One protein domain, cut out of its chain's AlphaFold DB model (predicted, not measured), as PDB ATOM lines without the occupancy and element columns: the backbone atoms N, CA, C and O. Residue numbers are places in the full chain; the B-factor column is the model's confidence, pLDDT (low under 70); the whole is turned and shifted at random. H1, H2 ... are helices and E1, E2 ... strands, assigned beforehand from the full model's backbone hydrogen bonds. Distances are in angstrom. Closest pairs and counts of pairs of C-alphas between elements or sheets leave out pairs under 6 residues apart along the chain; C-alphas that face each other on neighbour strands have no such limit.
ATOM      1  N   VAL A  25     -25.640   6.848 -20.511       68.94
ATOM      2  CA  VAL A  25     -25.063   7.912 -21.361       68.94
ATOM      3  C   VAL A  25     -24.480   9.050 -20.507       68.94
ATOM      4  O   VAL A  25     -23.438   9.614 -20.846       68.94
ATOM      5  N   ALA A  26     -25.099   9.332 -19.356       69.25
ATOM      6  CA  ALA A  26     -24.626  10.328 -18.403       69.25
ATOM      7  C   ALA A  26     -23.247   9.980 -17.817       69.25
ATOM      8  O   ALA A  26     -22.391  10.860 -17.754       69.25
ATOM      9  N   ALA A  27     -22.983   8.710 -17.477       72.62
ATOM     10  CA  ALA A  27     -21.680   8.267 -16.960       72.62
ATOM     11  C   ALA A  27     -20.536   8.583 -17.931       72.62
ATOM     12  O   ALA A  27     -19.461   9.034 -17.539       72.62
ATOM     13  N   ARG A  28     -20.791   8.372 -19.222       77.81
ATOM     14  CA  ARG A  28     -19.806   8.545 -20.291       77.81
ATOM     15  C   ARG A  28     -19.476  10.010 -20.545       77.81
ATOM     16  O   ARG A  28     -18.303  10.364 -20.638       77.81
ATOM     17  N   SER A  29     -20.513  10.844 -20.642       78.56
ATOM     18  CA  SER A  29     -20.359  12.294 -20.785       78.56
ATOM     19  C   SER A  29     -19.630  12.879 -19.575       78.56
ATOM     20  O   SER A  29     -18.667  13.627 -19.731       78.56
ATOM     21  N   LEU A  30     -20.012  12.452 -18.365       85.69
ATOM     22  CA  LEU A  30     -19.364  12.879 -17.130       85.69
ATOM     23  C   LEU A  30     -17.873  12.528 -17.137       85.69
ATOM     24  O   LEU A  30     -17.055  13.410 -16.902       85.69
ATOM     25  N   LEU A  31     -17.511  11.282 -17.461       85.81
ATOM     26  CA  LEU A  31     -16.114  10.844 -17.531       85.81
ATOM     27  C   LEU A  31     -15.289  11.689 -18.502       85.81
ATOM     28  O   LEU A  31     -14.293  12.269 -18.085       85.81
ATOM     29  N   ARG A  32     -15.705  11.792 -19.771       82.31
ATOM     30  CA  ARG A  32     -14.950  12.546 -20.788       82.31
ATOM     31  C   ARG A  32     -14.759  14.011 -20.392       82.31
ATOM     32  O   ARG A  32     -13.665  14.535 -20.561       82.31
ATOM     33  N   ASN A  33     -15.783  14.633 -19.810       85.06
ATOM     34  CA  ASN A  33     -15.761  16.064 -19.501       85.06
ATOM     35  C   ASN A  33     -15.057  16.413 -18.182       85.06
ATOM     36  O   ASN A  33     -14.579  17.531 -18.033       85.06
ATOM     37  N   SER A  34     -15.029  15.506 -17.203       91.00
ATOM     38  CA  SER A  34     -14.509  15.822 -15.861       91.00
ATOM     39  C   SER A  34     -13.169  15.173 -15.536       91.00
ATOM     40  O   SER A  34     -12.416  15.695 -14.705       91.00
ATOM     41  N   LEU A  35     -12.850  14.054 -16.190       93.12
ATOM     42  CA  LEU A  35     -11.603  13.343 -15.953       93.12
ATOM     43  C   LEU A  35     -10.400  14.124 -16.505       93.12
ATOM     44  O   LEU A  35      -9.365  14.189 -15.841       93.12
ATOM     45  N   PHE A  36     -10.566  14.765 -17.665       94.56
ATOM     46  CA  PHE A  36      -9.532  15.534 -18.354       94.56
ATOM     47  C   PHE A  36      -9.787  17.031 -18.192       94.56
ATOM     48  O   PHE A  36     -10.749  17.582 -18.721       94.56
ATOM     49  N   THR A  37      -8.927  17.702 -17.432       93.19
ATOM     50  CA  THR A  37      -9.050  19.143 -17.185       93.19
ATOM     51  C   THR A  37      -8.534  19.972 -18.359       93.19
ATOM     52  O   THR A  37      -7.786  19.490 -19.208       93.19
ATOM     53  N   VAL A  38      -8.902  21.252 -18.391       92.69
ATOM     54  CA  VAL A  38      -8.283  22.254 -19.280       92.69
ATOM     55  C   VAL A  38      -7.059  22.928 -18.643       92.69
ATOM     56  O   VAL A  38      -6.448  23.794 -19.253       92.69
ATOM     57  N   SER A  39      -6.712  22.559 -17.406       90.62
ATOM     58  CA  SER A  39      -5.603  23.157 -16.663       90.62
ATOM     59  C   SER A  39      -4.260  22.645 -17.180       90.62
ATOM     60  O   SER A  39      -4.056  21.439 -17.329       90.62
ATOM     61  N   GLU A  40      -3.317  23.560 -17.380       86.94
ATOM     62  CA  GLU A  40      -1.910  23.217 -17.612       86.94
ATOM     63  C   GLU A  40      -1.238  22.731 -16.321       86.94
ATOM     64  O   GLU A  40      -0.367  21.861 -16.347       86.94
ATOM     65  N   VAL A  41      -1.687  23.244 -15.170       90.81
ATOM     66  CA  VAL A  41      -1.199  22.817 -13.858       90.81
ATOM     67  C   VAL A  41      -1.759  21.439 -13.534       90.81
ATOM     68  O   VAL A  41      -2.978  21.240 -13.474       90.81
ATOM     69  N   ARG A  42      -0.847  20.499 -13.282       91.56
ATOM     70  CA  ARG A  42      -1.150  19.115 -12.924       91.56
ATOM     71  C   ARG A  42      -1.122  18.941 -11.411       91.56
ATOM     72  O   ARG A  42      -0.066  18.761 -10.813       91.56
ATOM     73  N   GLU A  43      -2.291  18.995 -10.785       93.50
ATOM     74  CA  GLU A  43      -2.422  18.740  -9.351       93.50
ATOM     75  C   GLU A  43      -2.258  17.241  -9.042       93.50
ATOM     76  O   GLU A  43      -2.862  16.389  -9.699       93.50
ATOM     77  N   ALA A  44      -1.463  16.909  -8.025       95.56
ATOM     78  CA  ALA A  44      -1.397  15.559  -7.479       95.56
ATOM     79  C   ALA A  44      -2.480  15.384  -6.409       95.56
ATOM     80  O   ALA A  44      -2.463  16.057  -5.382       95.56
ATOM     81  N   LEU A  45      -3.405  14.453  -6.635       96.25
ATOM     82  CA  LEU A  45      -4.467  14.101  -5.701       96.25
ATOM     83  C   LEU A  45      -4.073  12.832  -4.926       96.25
ATOM     84  O   LEU A  45      -4.236  11.726  -5.447       96.25
ATOM     85  N   PRO A  46      -3.570  12.947  -3.678       94.12
ATOM     86  CA  PRO A  46      -3.035  11.811  -2.916       94.12
ATOM     87  C   PRO A  46      -4.122  10.885  -2.346       94.12
ATOM     88  O   PRO A  46      -3.817   9.871  -1.722       94.12
ATOM     89  N   LYS A  47      -5.396  11.256  -2.492       96.38
ATOM     90  CA  LYS A  47      -6.564  10.511  -2.012       96.38
ATOM     91  C   LYS A  47      -7.646  10.515  -3.088       96.38
ATOM     92  O   LYS A  47      -7.597  11.315  -4.015       96.38
ATOM     93  N   ARG A  48      -8.652   9.653  -2.919       96.44
ATOM     94  CA  ARG A  48      -9.855   9.602  -3.762       96.44
ATOM     95  C   ARG A  48     -10.701  10.866  -3.567       96.44
ATOM     96  O   ARG A  48     -11.515  10.929  -2.648       96.44
ATOM     97  N   MET A  49     -10.498  11.865  -4.418       97.38
ATOM     98  CA  MET A  49     -11.211  13.146  -4.374       97.38
ATOM     99  C   MET A  49     -12.406  13.131  -5.321       97.38
ATOM    100  O   MET A  49     -12.293  12.631  -6.434       97.38
ATOM    101  N   LEU A  50     -13.541  13.695  -4.899       96.69
ATOM    102  CA  LEU A  50     -14.711  13.880  -5.764       96.69
ATOM    103  C   LEU A  50     -14.402  14.963  -6.803       96.69
ATOM    104  O   LEU A  50     -14.217  16.120  -6.439       96.69
ATOM    105  N   ILE A  51     -14.341  14.576  -8.077       95.62
ATOM    106  CA  ILE A  51     -14.042  15.489  -9.190       95.62
ATOM    107  C   ILE A  51     -15.291  15.867  -9.986       95.62
ATOM    108  O   ILE A  51     -15.315  16.923 -10.612       95.62
ATOM    109  N   ALA A  52     -16.335  15.037  -9.940       94.12
ATOM    110  CA  ALA A  52     -17.641  15.365 -10.491       94.12
ATOM    111  C   ALA A  52     -18.750  14.566  -9.803       94.12
ATOM    112  O   ALA A  52     -18.526  13.469  -9.293       94.12
ATOM    113  N   SER A  53     -19.962  15.116  -9.800       93.38
ATOM    114  CA  SER A  53     -21.138  14.468  -9.226       93.38
ATOM    115  C   SER A  53     -22.392  14.873  -9.993       93.38
ATOM    116  O   SER A  53     -22.529  16.011 -10.432       93.38
ATOM    117  N   THR A  54     -23.305  13.925 -10.150       90.50
ATOM    118  CA  THR A  54     -24.646  14.086 -10.722       90.50
ATOM    119  C   THR A  54     -25.673  13.489  -9.758       90.50
ATOM    120  O   THR A  54     -25.310  12.990  -8.687       90.50
ATOM    121  N   VAL A  55     -26.957  13.515 -10.122       88.56
ATOM    122  CA  VAL A  55     -28.021  12.881  -9.324       88.56
ATOM    123  C   VAL A  55     -27.750  11.388  -9.119       88.56
ATOM    124  O   VAL A  55     -27.898  10.904  -8.001       88.56
ATOM    125  N   ASP A  56     -27.249  10.695 -10.145       88.75
ATOM    126  CA  ASP A  56     -27.105   9.236 -10.122       88.75
ATOM    127  C   ASP A  56     -25.660   8.757  -9.928       88.75
ATOM    128  O   ASP A  56     -25.450   7.625  -9.502       88.75
ATOM    129  N   ILE A  57     -24.653   9.589 -10.227       91.06
ATOM    130  CA  ILE A  57     -23.243   9.168 -10.312       91.06
ATOM    131  C   ILE A  57     -22.325  10.118  -9.542       91.06
ATOM    132  O   ILE A  57     -22.406  11.331  -9.718       91.06
ATOM    133  N   ASP A  58     -21.405   9.560  -8.757       94.06
ATOM    134  CA  ASP A  58     -20.205  10.231  -8.255       94.06
ATOM    135  C   ASP A  58     -18.970   9.730  -9.006       94.06
ATOM    136  O   ASP A  58     -18.770   8.522  -9.139       94.06
ATOM    137  N   LEU A  59     -18.111  10.658  -9.424       95.19
ATOM    138  CA  LEU A  59     -16.803  10.369  -9.992       95.19
ATOM    139  C   LEU A  59     -15.705  10.859  -9.050       95.19
ATOM    140  O   LEU A  59     -15.588  12.059  -8.775       95.19
ATOM    141  N   ARG A  60     -14.871   9.930  -8.585       97.00
ATOM    142  CA  ARG A  60     -13.683  10.213  -7.781       97.00
ATOM    143  C   ARG A  60     -12.411   9.876  -8.549       97.00
ATOM    144  O   ARG A  60     -12.392   8.960  -9.367       97.00
ATOM    145  N   PHE A  61     -11.346  10.612  -8.255       97.75
ATOM    146  CA  PHE A  61     -10.032  10.413  -8.856       97.75
ATOM    147  C   PHE A  61      -8.924  10.469  -7.804       97.75
ATOM    148  O   PHE A  61      -9.019  11.215  -6.828       97.75
ATOM    149  N   MET A  62      -7.875   9.681  -8.019       98.06
ATOM    150  CA  MET A  62      -6.632   9.680  -7.250       98.06
ATOM    151  C   MET A  62      -5.452   9.524  -8.216       98.06
ATOM    152  O   MET A  62      -5.519   8.714  -9.136       98.06
ATOM    153  N   GLY A  63      -4.375  10.276  -7.994       97.25
ATOM    154  CA  GLY A  63      -3.213  10.345  -8.884       97.25
ATOM    155  C   GLY A  63      -2.951  11.766  -9.380       97.25
ATOM    156  O   GLY A  63      -3.493  12.733  -8.844       97.25
ATOM    157  N   VAL A  64      -2.122  11.912 -10.409       97.06
ATOM    158  CA  VAL A  64      -1.865  13.211 -11.052       97.06
ATOM    159  C   VAL A  64      -3.005  13.534 -12.016       97.06
ATOM    160  O   VAL A  64      -3.361  12.689 -12.836       97.06
ATOM    161  N   ARG A  65      -3.593  14.736 -11.929       95.81
ATOM    162  CA  ARG A  65      -4.714  15.137 -12.795       95.81
ATOM    163  C   ARG A  65      -4.356  15.027 -14.273       95.81
ATOM    164  O   ARG A  65      -3.314  15.518 -14.714       95.81
ATOM    165  N   PHE A  66      -5.282  14.439 -15.026       97.00
ATOM    166  CA  PHE A  66      -5.218  14.431 -16.479       97.00
ATOM    167  C   PHE A  66      -5.637  15.786 -17.045       97.00
ATOM    168  O   PHE A  66      -6.477  16.499 -16.475       97.00
ATOM    169  N   ASN A  67      -5.060  16.129 -18.186       95.44
ATOM    170  CA  ASN A  67      -5.414  17.301 -18.968       95.44
ATOM    171  C   ASN A  67      -5.700  16.921 -20.429       95.44
ATOM    172  O   ASN A  67      -5.754  15.739 -20.769       95.44
ATOM    173  N   GLN A  68      -5.883  17.921 -21.292       93.25
ATOM    174  CA  GLN A  68      -6.169  17.706 -22.716       93.25
ATOM    175  C   GLN A  68      -5.059  16.935 -23.448       93.25
ATOM    176  O   GLN A  68      -5.360  16.080 -24.266       93.25
ATOM    177  N   SER A  69      -3.789  17.133 -23.084       95.19
ATOM    178  CA  SER A  69      -2.676  16.390 -23.693       95.19
ATOM    179  C   SER A  69      -2.752  14.889 -23.393       95.19
ATOM    180  O   SER A  69      -2.484  14.065 -24.264       95.19
ATOM    181  N   ASP A  70      -3.162  14.509 -22.174       96.69
ATOM    182  CA  ASP A  70      -3.379  13.091 -21.855       96.69
ATOM    183  C   ASP A  70      -4.660  12.550 -22.517       96.69
ATOM    184  O   ASP A  70      -4.729  11.356 -22.813       96.69
ATOM    185  N   LEU A  71      -5.668  13.404 -22.759       95.12
ATOM    186  CA  LEU A  71      -6.860  13.032 -23.526       95.12
ATOM    187  C   LEU A  71      -6.487  12.688 -24.970       95.12
ATOM    188  O   LEU A  71      -6.877  11.622 -25.433       95.12
ATOM    189  N   ASP A  72      -5.688  13.521 -25.640       95.50
ATOM    190  CA  ASP A  72      -5.239  13.276 -27.018       95.50
ATOM    191  C   ASP A  72      -4.514  11.926 -27.133       95.50
ATOM    192  O   ASP A  72      -4.798  11.113 -28.017       95.50
ATOM    193  N   VAL A  73      -3.618  11.640 -26.182       97.50
ATOM    194  CA  VAL A  73      -2.905  10.356 -26.094       97.50
ATOM    195  C   VAL A  73      -3.878   9.204 -25.868       97.50
ATOM    196  O   VAL A  73      -3.788   8.179 -26.544       97.50
ATOM    197  N   TRP A  74      -4.827   9.353 -24.943       95.94
ATOM    198  CA  TRP A  74      -5.831   8.330 -24.667       95.94
ATOM    199  C   TRP A  74      -6.721   8.043 -25.885       95.94
ATOM    200  O   TRP A  74      -6.969   6.883 -26.217       95.94
ATOM    201  N   GLU A  75      -7.176   9.074 -26.595       93.06
ATOM    202  CA  GLU A  75      -7.990   8.908 -27.799       93.06
ATOM    203  C   GLU A  75      -7.207   8.262 -28.940       93.06
ATOM    204  O   GLU A  75      -7.749   7.392 -29.630       93.06
ATOM    205  N   MET A  76      -5.927   8.601 -29.095       95.62
ATOM    206  CA  MET A  76      -5.058   7.957 -30.077       95.62
ATOM    207  C   MET A  76      -4.795   6.483 -29.737       95.62
ATOM    208  O   MET A  76      -4.857   5.625 -30.618       95.62
ATOM    209  N   ILE A  77      -4.592   6.154 -28.457       95.62
ATOM    210  CA  ILE A  77      -4.508   4.767 -27.970       95.62
ATOM    211  C   ILE A  77      -5.767   3.983 -28.365       95.62
ATOM    212  O   ILE A  77      -5.672   2.885 -28.917       95.62
ATOM    213  N   LEU A  78      -6.952   4.557 -28.132       91.88
ATOM    214  CA  LEU A  78      -8.222   3.934 -28.509       91.88
ATOM    215  C   LEU A  78      -8.372   3.796 -30.027       91.88
ATOM    216  O   LEU A  78      -8.899   2.787 -30.496       91.88
ATOM    217  N   HIS A  79      -7.913   4.780 -30.801       91.00
ATOM    218  CA  HIS A  79      -7.907   4.711 -32.259       91.00
ATOM    219  C   HIS A  79      -7.064   3.528 -32.756       91.00
ATOM    220  O   HIS A  79      -7.564   2.702 -33.517       91.00
ATOM    221  N   PHE A  80      -5.835   3.374 -32.257       92.25
ATOM    222  CA  PHE A  80      -4.966   2.244 -32.602       92.25
ATOM    223  C   PHE A  80      -5.563   0.900 -32.166       92.25
ATOM    224  O   PHE A  80      -5.549  -0.058 -32.940       92.25
ATOM    225  N   ALA A  81      -6.148   0.829 -30.965       90.31
ATOM    226  CA  ALA A  81      -6.800  -0.384 -30.475       90.31
ATOM    227  C   ALA A  81      -7.938  -0.844 -31.410       90.31
ATOM    228  O   ALA A  81      -8.053  -2.035 -31.705       90.31
ATOM    229  N   ARG A  82      -8.735   0.097 -31.945       87.06
ATOM    230  CA  ARG A  82      -9.797  -0.205 -32.926       87.06
ATOM    231  C   ARG A  82      -9.247  -0.768 -34.237       87.06
ATOM    232  O   ARG A  82      -9.883  -1.641 -34.817       87.06
ATOM    233  N   LEU A  83      -8.086  -0.297 -34.695       87.81
ATOM    234  CA  LEU A  83      -7.469  -0.754 -35.947       87.81
ATOM    235  C   LEU A  83      -6.859  -2.159 -35.845       87.81
ATOM    236  O   LEU A  83      -6.763  -2.854 -36.851       87.81
ATOM    237  N   GLN A  84      -6.436  -2.580 -34.652       85.56
ATOM    238  CA  GLN A  84      -5.665  -3.816 -34.479       85.56
ATOM    239  C   GLN A  84      -6.521  -5.035 -34.121       85.56
ATOM    240  O   GLN A  84      -6.037  -6.160 -34.209       85.56
ATOM    241  N   SER A  85      -7.789  -4.859 -33.731       74.38
ATOM    242  CA  SER A  85      -8.689  -5.945 -33.288       74.38
ATOM    243  C   SER A  85      -8.133  -6.835 -32.156       74.38
ATOM    244  O   SER A  85      -8.646  -7.919 -31.897       74.38
ATOM    245  N   LEU A  86      -7.121  -6.360 -31.420       72.00
ATOM    246  CA  LEU A  86      -6.424  -7.087 -30.348       72.00
ATOM    247  C   LEU A  86      -7.173  -7.047 -28.996       72.00
ATOM    248  O   LEU A  86      -6.575  -7.214 -27.929       72.00
ATOM    249  N   GLY A  87      -8.487  -6.810 -29.021       76.56
ATOM    250  CA  GLY A  87      -9.309  -6.655 -27.823       76.56
ATOM    251  C   GLY A  87      -8.891  -5.435 -26.999       76.56
ATOM    252  O   GLY A  87      -9.036  -4.298 -27.443       76.56
ATOM    253  N   HIS A  88      -8.379  -5.675 -25.792       83.56
ATOM    254  CA  HIS A  88      -7.922  -4.640 -24.860       83.56
ATOM    255  C   HIS A  88      -6.394  -4.442 -24.880       83.56
ATOM    256  O   HIS A  88      -5.856  -3.709 -24.055       83.56
ATOM    257  N   LYS A  89      -5.673  -5.082 -25.807       93.25
ATOM    258  CA  LYS A  89      -4.238  -4.871 -26.025       93.25
ATOM    259  C   LYS A  89      -4.026  -3.937 -27.216       93.25
ATOM    260  O   LYS A  89      -4.729  -4.049 -28.214       93.25
ATOM    261  N   VAL A  90      -3.034  -3.057 -27.148       95.12
ATOM    262  CA  VAL A  90      -2.618  -2.216 -28.283       95.12
ATOM    263  C   VAL A  90      -1.098  -2.166 -28.380       95.12
ATOM    264  O   VAL A  90      -0.410  -2.151 -27.356       95.12
ATOM    265  N   GLN A  91      -0.573  -2.190 -29.605       96.06
ATOM    266  CA  GLN A  91       0.863  -2.173 -29.882       96.06
ATOM    267  C   GLN A  91       1.213  -1.056 -30.862       96.06
ATOM    268  O   GLN A  91       0.511  -0.870 -31.853       96.06
ATOM    269  N   PHE A  92       2.275  -0.300 -30.610       96.62
ATOM    270  CA  PHE A  92       2.721   0.752 -31.524       96.62
ATOM    271  C   PHE A  92       4.166   1.157 -31.256       96.62
ATOM    272  O   PHE A  92       4.623   1.114 -30.115       96.62
ATOM    273  N   SER A  93       4.829   1.680 -32.286       97.44
ATOM    274  CA  SER A  93       6.086   2.401 -32.110       97.44
ATOM    275  C   SER A  93       5.800   3.838 -31.693       97.44
ATOM    276  O   SER A  93       4.888   4.472 -32.240       97.44
ATOM    277  N   ALA A  94       6.586   4.395 -30.773       97.00
ATOM    278  CA  ALA A  94       6.421   5.786 -30.356       97.00
ATOM    279  C   ALA A  94       6.535   6.760 -31.542       97.00
ATOM    280  O   ALA A  94       5.779   7.723 -31.624       97.00
ATOM    281  N   HIS A  95       7.393   6.456 -32.523       97.00
ATOM    282  CA  HIS A  95       7.498   7.233 -33.758       97.00
ATOM    283  C   HIS A  95       6.169   7.274 -34.534       97.00
ATOM    284  O   HIS A  95       5.704   8.345 -34.925       97.00
ATOM    285  N   SER A  96       5.547   6.114 -34.790       96.25
ATOM    286  CA  SER A  96       4.269   6.051 -35.519       96.25
ATOM    287  C   SER A  96       3.136   6.734 -34.754       96.25
ATOM    288  O   SER A  96       2.298   7.401 -35.360       96.25
ATOM    289  N   PHE A  97       3.158   6.623 -33.428       97.56
ATOM    290  CA  PHE A  97       2.162   7.191 -32.536       97.56
ATOM    291  C   PHE A  97       2.240   8.722 -32.472       97.56
ATOM    292  O   PHE A  97       1.236   9.396 -32.693       97.56
ATOM    293  N   LEU A  98       3.435   9.286 -32.263       97.62
ATOM    294  CA  LEU A  98       3.651  10.738 -32.268       97.62
ATOM    295  C   LEU A  98       3.309  11.354 -33.629       97.62
ATOM    296  O   LEU A  98       2.652  12.394 -33.690       97.62
ATOM    297  N   LYS A  99       3.663  10.670 -34.726       97.12
ATOM    298  CA  LYS A  99       3.287  11.097 -36.077       97.12
ATOM    299  C   LYS A  99       1.769  11.111 -36.269       97.12
ATOM    300  O   LYS A  99       1.250  12.046 -36.871       97.12
ATOM    301  N   ALA A 100       1.057  10.104 -35.761       96.25
ATOM    302  CA  ALA A 100      -0.404  10.053 -35.822       96.25
ATOM    303  C   ALA A 100      -1.066  11.152 -34.972       96.25
ATOM    304  O   ALA A 100      -2.093  11.691 -35.375       96.25
ATOM    305  N   LEU A 101      -0.454  11.528 -33.843       95.69
ATOM    306  CA  LEU A 101      -0.860  12.680 -33.025       95.69
ATOM    307  C   LEU A 101      -0.561  14.040 -33.678       95.69
ATOM    308  O   LEU A 101      -1.006  15.063 -33.167       95.69
ATOM    309  N   GLY A 102       0.209  14.079 -34.770       96.50
ATOM    310  CA  GLY A 102       0.663  15.330 -35.382       96.50
ATOM    311  C   GLY A 102       1.732  16.064 -34.566       96.50
ATOM    312  O   GLY A 102       1.912  17.267 -34.739       96.50
ATOM    313  N   ARG A 103       2.435  15.357 -33.673       96.06
ATOM    314  CA  ARG A 103       3.538  15.898 -32.868       96.06
ATOM    315  C   ARG A 103       4.868  15.768 -33.608       96.06
ATOM    316  O   ARG A 103       5.031  14.924 -34.493       96.06
ATOM    317  N   ASN A 104       5.831  16.601 -33.219       95.81
ATOM    318  CA  ASN A 104       7.206  16.476 -33.691       95.81
ATOM    319  C   ASN A 104       7.820  15.142 -33.242       95.81
ATOM    320  O   ASN A 104       7.390  14.529 -32.265       95.81
ATOM    321  N   ILE A 105       8.840  14.692 -33.971       96.62
ATOM    322  CA  ILE A 105       9.596  13.480 -33.649       96.62
ATOM    323  C   ILE A 105      10.948  13.910 -33.083       96.62
ATOM    324  O   ILE A 105      11.955  13.941 -33.789       96.62
ATOM    325  N   ASP A 106      10.944  14.292 -31.811       95.69
ATOM    326  CA  ASP A 106      12.126  14.726 -31.070       95.69
ATOM    327  C   ASP A 106      12.127  14.142 -29.651       95.69
ATOM    328  O   ASP A 106      11.123  13.608 -29.172       95.69
ATOM    329  N   THR A 107      13.281  14.214 -28.986       95.25
ATOM    330  CA  THR A 107      13.496  13.636 -27.652       95.25
ATOM    331  C   THR A 107      12.497  14.154 -26.619       95.25
ATOM    332  O   THR A 107      12.059  13.384 -25.769       95.25
ATOM    333  N   GLU A 108      12.103  15.426 -26.700       97.00
ATOM    334  CA  GLU A 108      11.140  16.017 -25.770       97.00
ATOM    335  C   GLU A 108       9.763  15.367 -25.930       97.00
ATOM    336  O   GLU A 108       9.148  14.977 -24.939       97.00
ATOM    337  N   GLN A 109       9.307  15.158 -27.168       97.12
ATOM    338  CA  GLN A 109       8.035  14.487 -27.440       97.12
ATOM    339  C   GLN A 109       8.044  13.009 -27.026       97.12
ATOM    340  O   GLN A 109       7.032  12.507 -26.529       97.12
ATOM    341  N   PHE A 110       9.177  12.312 -27.172       96.50
ATOM    342  CA  PHE A 110       9.316  10.949 -26.653       96.50
ATOM    343  C   PHE A 110       9.223  10.916 -25.122       96.50
ATOM    344  O   PHE A 110       8.467  10.106 -24.589       96.50
ATOM    345  N   GLU A 111       9.929  11.797 -24.407       97.19
ATOM    346  CA  GLU A 111       9.842  11.873 -22.939       97.19
ATOM    347  C   GLU A 111       8.439  12.274 -22.465       97.19
ATOM    348  O   GLU A 111       7.887  11.661 -21.550       97.19
ATOM    349  N   GLN A 112       7.800  13.223 -23.152       96.88
ATOM    350  CA  GLN A 112       6.430  13.632 -22.858       96.88
ATOM    351  C   GLN A 112       5.444  12.460 -22.989       96.88
ATOM    352  O   GLN A 112       4.590  12.281 -22.118       96.88
ATOM    353  N   LEU A 113       5.589  11.608 -24.013       97.88
ATOM    354  CA  LEU A 113       4.758  10.411 -24.175       97.88
ATOM    355  C   LEU A 113       4.956   9.408 -23.025       97.88
ATOM    356  O   LEU A 113       3.996   8.772 -22.575       97.88
ATOM    357  N   LYS A 114       6.187   9.253 -22.518       97.44
ATOM    358  CA  LYS A 114       6.467   8.398 -21.350       97.44
ATOM    359  C   LYS A 114       5.721   8.906 -20.117       97.44
ATOM    360  O   LYS A 114       5.055   8.127 -19.442       97.44
ATOM    361  N   GLU A 115       5.773  10.208 -19.878       97.38
ATOM    362  CA  GLU A 115       5.092  10.863 -18.763       97.38
ATOM    363  C   GLU A 115       3.557  10.788 -18.874       97.38
ATOM    364  O   GLU A 115       2.861  10.507 -17.895       97.38
ATOM    365  N   GLU A 116       3.002  10.992 -20.070       97.94
ATOM    366  CA  GLU A 116       1.558  10.884 -20.338       97.94
ATOM    367  C   GLU A 116       1.046   9.460 -20.125       97.94
ATOM    368  O   GLU A 116       0.072   9.243 -19.400       97.94
ATOM    369  N   THR A 117       1.733   8.465 -20.687       97.81
ATOM    370  CA  THR A 117       1.349   7.057 -20.518       97.81
ATOM    371  C   THR A 117       1.495   6.593 -19.064       97.81
ATOM    372  O   THR A 117       0.613   5.895 -18.559       97.81
ATOM    373  N   ALA A 118       2.525   7.046 -18.342       97.81
ATOM    374  CA  ALA A 118       2.684   6.774 -16.913       97.81
ATOM    375  C   ALA A 118       1.551   7.377 -16.067       97.81
ATOM    376  O   ALA A 118       1.038   6.711 -15.164       97.81
ATOM    377  N   ARG A 119       1.095   8.600 -16.372       97.56
ATOM    378  CA  ARG A 119      -0.078   9.187 -15.704       97.56
ATOM    379  C   ARG A 119      -1.343   8.384 -15.984       97.56
ATOM    380  O   ARG A 119      -2.059   8.057 -15.040       97.56
ATOM    381  N   LEU A 120      -1.599   8.027 -17.243       97.69
ATOM    382  CA  LEU A 120      -2.771   7.232 -17.632       97.69
ATOM    383  C   LEU A 120      -2.805   5.846 -16.953       97.69
ATOM    384  O   LEU A 120      -3.891   5.346 -16.658       97.69
ATOM    385  N   LEU A 121      -1.638   5.256 -16.666       97.88
ATOM    386  CA  LEU A 121      -1.482   4.042 -15.853       97.88
ATOM    387  C   LEU A 121      -1.705   4.307 -14.351       97.88
ATOM    388  O   LEU A 121      -2.360   3.522 -13.672       97.88
ATOM    389  N   GLY A 122      -1.149   5.398 -13.818       96.56
ATOM    390  CA  GLY A 122      -1.156   5.707 -12.383       96.56
ATOM    391  C   GLY A 122      -2.447   6.342 -11.850       96.56
ATOM    392  O   GLY A 122      -2.644   6.403 -10.635       96.56
ATOM    393  N   GLY A 123      -3.329   6.834 -12.723       97.19
ATOM    394  CA  GLY A 123      -4.605   7.428 -12.328       97.19
ATOM    395  C   GLY A 123      -5.643   6.373 -11.945       97.19
ATOM    396  O   GLY A 123      -6.029   5.540 -12.760       97.19
ATOM    397  N   THR A 124      -6.146   6.444 -10.713       97.69
ATOM    398  CA  THR A 124      -7.264   5.619 -10.245       97.69
ATOM    399  C   THR A 124      -8.567   6.392 -10.371       97.69
ATOM    400  O   THR A 124      -8.721   7.474  -9.803       97.69
ATOM    401  N   ILE A 125      -9.521   5.802 -11.078       96.50
ATOM    402  CA  ILE A 125     -10.852   6.339 -11.330       96.50
ATOM    403  C   ILE A 125     -11.857   5.492 -10.564       96.50
ATOM    404  O   ILE A 125     -11.860   4.267 -10.660       96.50
ATOM    405  N   GLU A 126     -12.733   6.155  -9.825       95.19
ATOM    406  CA  GLU A 126     -13.818   5.522  -9.095       95.19
ATOM    407  C   GLU A 126     -15.157   6.105  -9.532       95.19
ATOM    408  O   GLU A 126     -15.381   7.310  -9.449       95.19
ATOM    409  N   ILE A 127     -16.056   5.228  -9.966       92.62
ATOM    410  CA  ILE A 127     -17.410   5.561 -10.392       92.62
ATOM    411  C   ILE A 127     -18.361   4.893  -9.411       92.62
ATOM    412  O   ILE A 127     -18.439   3.666  -9.352       92.62
ATOM    413  N   THR A 128     -19.082   5.692  -8.636       92.00
ATOM    414  CA  THR A 128     -20.141   5.207  -7.752       92.00
ATOM    415  C   THR A 128     -21.475   5.592  -8.343       92.00
ATOM    416  O   THR A 128     -21.729   6.769  -8.583       92.00
ATOM    417  N   TRP A 129     -22.361   4.622  -8.499       88.88
ATOM    418  CA  TRP A 129     -23.736   4.900  -8.861       88.88
ATOM    419  C   TRP A 129     -24.611   4.770  -7.619       88.88
ATOM    420  O   TRP A 129     -24.613   3.751  -6.913       88.88
ATOM    421  N   LYS A 130     -25.311   5.855  -7.324       88.69
ATOM    422  CA  LYS A 130     -25.932   6.107  -6.028       88.69
ATOM    423  C   LYS A 130     -27.167   5.244  -5.804       88.69
ATOM    424  O   LYS A 130     -27.331   4.715  -4.705       88.69
ATOM    425  N   ASN A 131     -27.995   5.057  -6.831       87.69
ATOM    426  CA  ASN A 131     -29.276   4.354  -6.698       87.69
ATOM    427  C   ASN A 131     -29.065   2.852  -6.454       87.69
ATOM    428  O   ASN A 131     -29.748   2.226  -5.648       87.69
ATOM    429  N   GLU A 132     -28.058   2.286  -7.105       85.44
ATOM    430  CA  GLU A 132     -27.730   0.868  -7.110       85.44
ATOM    431  C   GLU A 132     -26.728   0.503  -6.014       85.44
ATOM    432  O   GLU A 132     -26.504  -0.682  -5.764       85.44
ATOM    433  N   LYS A 133     -26.130   1.509  -5.357       87.56
ATOM    434  CA  LYS A 133     -25.126   1.354  -4.293       87.56
ATOM    435  C   LYS A 133     -23.951   0.472  -4.721       87.56
ATOM    436  O   LYS A 133     -23.451  -0.344  -3.946       87.56
ATOM    437  N   LYS A 134     -23.516   0.629  -5.969       87.44
ATOM    438  CA  LYS A 134     -22.361  -0.076  -6.532       87.44
ATOM    439  C   LYS A 134     -21.273   0.921  -6.884       87.44
ATOM    440  O   LYS A 134     -21.557   2.062  -7.244       87.44
ATOM    441  N   THR A 135     -20.037   0.447  -6.818       89.88
ATOM    442  CA  THR A 135     -18.852   1.224  -7.161       89.88
ATOM    443  C   THR A 135     -17.943   0.393  -8.049       89.88
ATOM    444  O   THR A 135     -17.700  -0.780  -7.772       89.88
ATOM    445  N   PHE A 136     -17.439   1.016  -9.106       90.81
ATOM    446  CA  PHE A 136     -16.384   0.498  -9.962       90.81
ATOM    447  C   PHE A 136     -15.115   1.319  -9.731       90.81
ATOM    448  O   PHE A 136     -15.192   2.542  -9.647       90.81
ATOM    449  N   ILE A 137     -13.965   0.653  -9.621       93.94
ATOM    450  CA  ILE A 137     -12.661   1.287  -9.400       93.94
ATOM    451  C   ILE A 137     -11.651   0.663 -10.362       93.94
ATOM    452  O   ILE A 137     -11.553  -0.561 -10.427       93.94
ATOM    453  N   GLY A 138     -10.895   1.491 -11.082       94.12
ATOM    454  CA  GLY A 138      -9.843   1.038 -11.996       94.12
ATOM    455  C   GLY A 138      -9.064   2.193 -12.628       94.12
ATOM    456  O   GLY A 138      -9.409   3.356 -12.430       94.12
ATOM    457  N   GLY A 139      -8.020   1.875 -13.391       94.56
ATOM    458  CA  GLY A 139      -7.283   2.830 -14.230       94.56
ATOM    459  C   GLY A 139      -7.633   2.673 -15.712       94.56
ATOM    460  O   GLY A 139      -8.230   1.670 -16.099       94.56
ATOM    461  N   LEU A 140      -7.269   3.653 -16.547       95.81
ATOM    462  CA  LEU A 140      -7.490   3.571 -18.001       95.81
ATOM    463  C   LEU A 140      -6.582   2.516 -18.647       95.81
ATOM    464  O   LEU A 140      -7.031   1.713 -19.469       95.81
ATOM    465  N   ILE A 141      -5.313   2.514 -18.240       97.31
ATOM    466  CA  ILE A 141      -4.305   1.534 -18.636       97.31
ATOM    467  C   ILE A 141      -4.022   0.643 -17.427       97.31
ATOM    468  O   ILE A 141      -3.851   1.136 -16.318       97.31
ATOM    469  N   GLU A 142      -3.971  -0.667 -17.636       95.94
ATOM    470  CA  GLU A 142      -3.648  -1.650 -16.599       95.94
ATOM    471  C   GLU A 142      -2.157  -1.976 -16.568       95.94
ATOM    472  O   GLU A 142      -1.587  -2.174 -15.495       95.94
ATOM    473  N   LYS A 143      -1.519  -2.066 -17.743       97.38
ATOM    474  CA  LYS A 143      -0.086  -2.373 -17.875       97.38
ATOM    475  C   LYS A 143       0.524  -1.675 -19.080       97.38
ATOM    476  O   LYS A 143      -0.126  -1.524 -20.113       97.38
ATOM    477  N   ILE A 144       1.801  -1.334 -18.946       97.75
ATOM    478  CA  ILE A 144       2.641  -0.778 -20.006       97.75
ATOM    479  C   ILE A 144       3.909  -1.618 -20.077       97.75
ATOM    480  O   ILE A 144       4.590  -1.793 -19.069       97.75
ATOM    481  N   TYR A 145       4.230  -2.105 -21.269       97.50
ATOM    482  CA  TYR A 145       5.546  -2.632 -21.604       97.50
ATOM    483  C   TYR A 145       6.150  -1.716 -22.660       97.50
ATOM    484  O   TYR A 145       5.476  -1.378 -23.634       97.50
ATOM    485  N   ARG A 146       7.400  -1.313 -22.451       96.25
ATOM    486  CA  ARG A 146       8.146  -0.461 -23.370       96.25
ATOM    487  C   ARG A 146       9.523  -1.064 -23.587       96.25
ATOM    488  O   ARG A 146      10.174  -1.446 -22.618       96.25
ATOM    489  N   ASP A 147       9.935  -1.139 -24.841       96.25
ATOM    490  CA  ASP A 147      11.313  -1.426 -25.221       96.25
ATOM    491  C   ASP A 147      12.031  -0.091 -25.453       96.25
ATOM    492  O   ASP A 147      11.650   0.685 -26.329       96.25
ATOM    493  N   ASP A 148      13.032   0.210 -24.626       91.62
ATOM    494  CA  ASP A 148      13.769   1.473 -24.696       91.62
ATOM    495  C   ASP A 148      14.749   1.537 -25.880       91.62
ATOM    496  O   ASP A 148      15.102   2.638 -26.306       91.62
ATOM    497  N   GLU A 149      15.150   0.398 -26.453       92.56
ATOM    498  CA  GLU A 149      16.018   0.354 -27.633       92.56
ATOM    499  C   GLU A 149      15.215   0.605 -28.911       92.56
ATOM    500  O   GLU A 149      15.610   1.414 -29.752       92.56
ATOM    501  N   THR A 150      14.066  -0.061 -29.049       94.12
ATOM    502  CA  THR A 150      13.224   0.032 -30.256       94.12
ATOM    503  C   THR A 150      12.138   1.105 -30.169       94.12
ATOM    504  O   THR A 150      11.559   1.473 -31.191       94.12
ATOM    505  N   GLN A 151      11.876   1.646 -28.973       93.88
ATOM    506  CA  GLN A 151      10.771   2.571 -28.688       93.88
ATOM    507  C   GLN A 151       9.389   1.980 -29.027       93.88
ATOM    508  O   GLN A 151       8.453   2.702 -29.388       93.88
ATOM    509  N   GLU A 152       9.254   0.661 -28.898       97.00
ATOM    510  CA  GLU A 152       7.998  -0.066 -29.077       97.00
ATOM    511  C   GLU A 152       7.216  -0.148 -27.765       97.00
ATOM    512  O   GLU A 152       7.772  -0.385 -26.689       97.00
ATOM    513  N   TYR A 153       5.899   0.029 -27.861       98.00
ATOM    514  CA  TYR A 153       4.967   0.011 -26.742       98.00
ATOM    515  C   TYR A 153       3.961  -1.125 -26.890       98.00
ATOM    516  O   TYR A 153       3.427  -1.392 -27.968       98.00
ATOM    517  N   ILE A 154       3.639  -1.750 -25.761       97.44
ATOM    518  CA  ILE A 154       2.512  -2.665 -25.611       97.44
ATOM    519  C   ILE A 154       1.713  -2.210 -24.395       97.44
ATOM    520  O   ILE A 154       2.192  -2.296 -23.263       97.44
ATOM    521  N   LEU A 155       0.480  -1.760 -24.618       97.69
ATOM    522  CA  LEU A 155      -0.427  -1.364 -23.544       97.69
ATOM    523  C   LEU A 155      -1.526  -2.410 -23.374       97.69
ATOM    524  O   LEU A 155      -2.085  -2.903 -24.356       97.69
ATOM    525  N   ILE A 156      -1.848  -2.715 -22.121       96.56
ATOM    526  CA  ILE A 156      -3.027  -3.489 -21.724       96.56
ATOM    527  C   ILE A 156      -4.011  -2.488 -21.128       96.56
ATOM    528  O   ILE A 156      -3.717  -1.871 -20.105       96.56
ATOM    529  N   LEU A 157      -5.132  -2.270 -21.805       95.25
ATOM    530  CA  LEU A 157      -6.163  -1.305 -21.441       95.25
ATOM    531  C   LEU A 157      -7.210  -1.963 -20.549       95.25
ATOM    532  O   LEU A 157      -7.466  -3.160 -20.655       95.25
ATOM    533  N   ASN A 158      -7.883  -1.166 -19.727       92.50
ATOM    534  CA  ASN A 158      -9.025  -1.671 -18.986       92.50
ATOM    535  C   ASN A 158     -10.250  -1.778 -19.902       92.50
ATOM    536  O   ASN A 158     -10.763  -0.776 -20.407       92.50
ATOM    537  N   GLU A 159     -10.748  -2.998 -20.088       88.31
ATOM    538  CA  GLU A 159     -11.842  -3.302 -21.015       88.31
ATOM    539  C   GLU A 159     -13.106  -2.468 -20.738       88.31
ATOM    540  O   GLU A 159     -13.726  -1.937 -21.664       88.31
ATOM    541  N   LYS A 160     -13.465  -2.266 -19.460       84.88
ATOM    542  CA  LYS A 160     -14.654  -1.480 -19.093       84.88
ATOM    543  C   LYS A 160     -14.507  -0.021 -19.524       84.88
ATOM    544  O   LYS A 160     -15.454   0.547 -20.074       84.88
ATOM    545  N   PHE A 161     -13.324   0.572 -19.357       87.25
ATOM    546  CA  PHE A 161     -13.055   1.917 -19.866       87.25
ATOM    547  C   PHE A 161     -13.013   1.969 -21.394       87.25
ATOM    548  O   PHE A 161     -13.596   2.882 -21.977       87.25
ATOM    549  N   VAL A 162     -12.436   0.976 -22.072       85.81
ATOM    550  CA  VAL A 162     -12.468   0.913 -23.544       85.81
ATOM    551  C   VAL A 162     -13.912   0.951 -24.061       85.81
ATOM    552  O   VAL A 162     -14.233   1.772 -24.922       85.81
ATOM    553  N   HIS A 163     -14.822   0.155 -23.491       81.06
ATOM    554  CA  HIS A 163     -16.242   0.182 -23.866       81.06
ATOM    555  C   HIS A 163     -16.920   1.530 -23.582       81.06
ATOM    556  O   HIS A 163     -17.707   2.015 -24.404       81.06
ATOM    557  N   LEU A 164     -16.603   2.171 -22.454       76.88
ATOM    558  CA  LEU A 164     -17.149   3.486 -22.101       76.88
ATOM    559  C   LEU A 164     -16.761   4.572 -23.101       76.88
ATOM    560  O   LEU A 164     -17.597   5.398 -23.486       76.88
ATOM    561  N   PHE A 165     -15.512   4.564 -23.554       77.06
ATOM    562  CA  PHE A 165     -15.013   5.567 -24.484       77.06
ATOM    563  C   PHE A 165     -15.334   5.237 -25.952       77.06
ATOM    564  O   PHE A 165     -15.527   6.177 -26.726       77.06
ATOM    565  N   ASN A 166     -15.467   3.957 -26.332       71.94
ATOM    566  CA  ASN A 166     -15.774   3.514 -27.704       71.94
ATOM    567  C   ASN A 166     -17.255   3.545 -28.087       71.94
ATOM    568  O   ASN A 166     -17.561   3.594 -29.272       71.94
ATOM    569  N   SER A 167     -18.186   3.535 -27.134       60.06
ATOM    570  CA  SER A 167     -19.635   3.481 -27.417       60.06
ATOM    571  C   SER A 167     -20.220   4.791 -27.984       60.06
ATOM    572  O   SER A 167     -21.373   5.153 -27.747       60.06
ATOM    573  N   SER A 168     -19.429   5.597 -28.690       46.72
ATOM    574  CA  SER A 168     -19.939   6.681 -29.525       46.72
ATOM    575  C   SER A 168     -20.590   6.046 -30.757       46.72
ATOM    576  O   SER A 168     -19.874   5.563 -31.620       46.72
TER     577      SER A 168
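Overview. This is residues 25 to 168 of the 175 residues of the protein "Replication initiator protein A" of Advenella incenata (UniProt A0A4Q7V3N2). Two small antiparallel sheets stand end to end along the longest axis, E1 E2 E4 E5 at one end and E3 E7 E6 at the other, with E5 running on into E6 from one sheet to the next. Helices cover one face of each sheet, H1 over the first, H2 and H4 over the second, with H4 reaching the first sheet too, H3 beside H4 and the last helix, H5, near H1 and H2. The printed part has 144 residues with five named helices and seven named strands, in the order H1 E1 E2 H2 E3 H3 H4 E4 E5 E6 E7 H5, and its class is mixed, helices and strands. It is compact, with a radius of gyration of the C-alphas of 15.4 A, and spans 49 by 34 by 22 A.

Arrangement. Start at H1, residues 25 to 35, which is on the sheet of E1, residues 44 to 53, E2, residues 57 to 64, E4, residues 124 to 129, and E5, residues 134 to 138. This is a two-layer arrangement, a helix on one face of a sheet: H1 has a height over the sheet of 9.3 A and runs along the strands, at 24 degrees to E2 on the local plane. The closest C-alphas of H1 and E1 are those of Ser 34 and Ala 52, 6.2 A apart. The sheet is twisted, and E1 bends by 98 degrees at residue 47. Look across the hairpin E1 and E2 for N 49 and O 61, 2.9 A apart; between the antiparallel E2 and E4 find N 60 and O 126 at 2.8 A, and in the hairpin E4 and E5 find N 127 and O 136 at 2.8 A. Next come H2, residues 68 to 84, E3, residues 89 to 93, H3, residues 94 to 100, and H4, residues 107 to 122. With E6, residues 141 to 147, and E7, residues 152 to 157, E3 makes the second sheet, a second two-layer arrangement with H2, H3 and H4 on one face. Between the antiparallel E3 and E7, N 155 and O 90 are 2.9 A apart; in the hairpin E6 and E7, N 145 and O 154 are 2.9 A apart. H2 runs across the strands, at 74 degrees to E3 on the local plane, with Ala 81 and Val 90 their closest C-alphas at 5.1 A. H4 lies over E6 and along it, at 12 degrees on the local plane; their closest C-alphas, Leu 121 and Ile 141, are 4.7 A apart. H4 is also on the first sheet, its Gly 122 coming within 6.2 A of Gly 63 of E2, C-alpha to C-alpha. Helix packing is mostly crossed. H2, with residues 69 to 74 alone, touches H4 about perpendicular at 84 degrees, closest at the C-alphas of Asp 70 and Glu 116, 5.6 A. H4, with residues 109 to 113 alone, touches H3 at 87 degrees, about perpendicular, closest at the C-alphas of Phe 110 and Ala 94, 7.0 A. H5, residues 159 to 166, only just touches H1, with 3 pairs of C-alphas within 8 A, the closest being Leu 164 and Arg 28 at 6.0 A, and it only grazes the second sheet with residues 159 to 162. In H1, H2, H3, H4 and H5 every O i to N i+4 pair is within hydrogen-bond range.

Along the chain. Find C-alpha 25 at (-25.063, 7.912, -21.361), where H1 begins its 15.5 A. E1 is 19.8 A long and E2 21.8 A. H2, the longest helix by residues, covers 24.5 A from C-alpha 68 at (-6.169, 17.706, -22.716). E3 covers 14.0 A, H3 9.7 A and H4 22.6 A; E4 covers 16.5 A, E5 13.7 A, E6 17.2 A and E7 16.1 A. H5, 10.3 A, ends at C-alpha 166, (-15.774, 3.514, -27.704).

Size, cuts and confidence. The C-alphas of Asn 131 and Glu 149 are the two farthest apart, 50.1 A. The printed part has no cut, and no link is long; the links H1 to E1 and H3 to H4 are short and the others tight. The mean pLDDT of the printed part is 91.8, and the model's confidence is under 70 at residues 25 to 26 and 167 to 168.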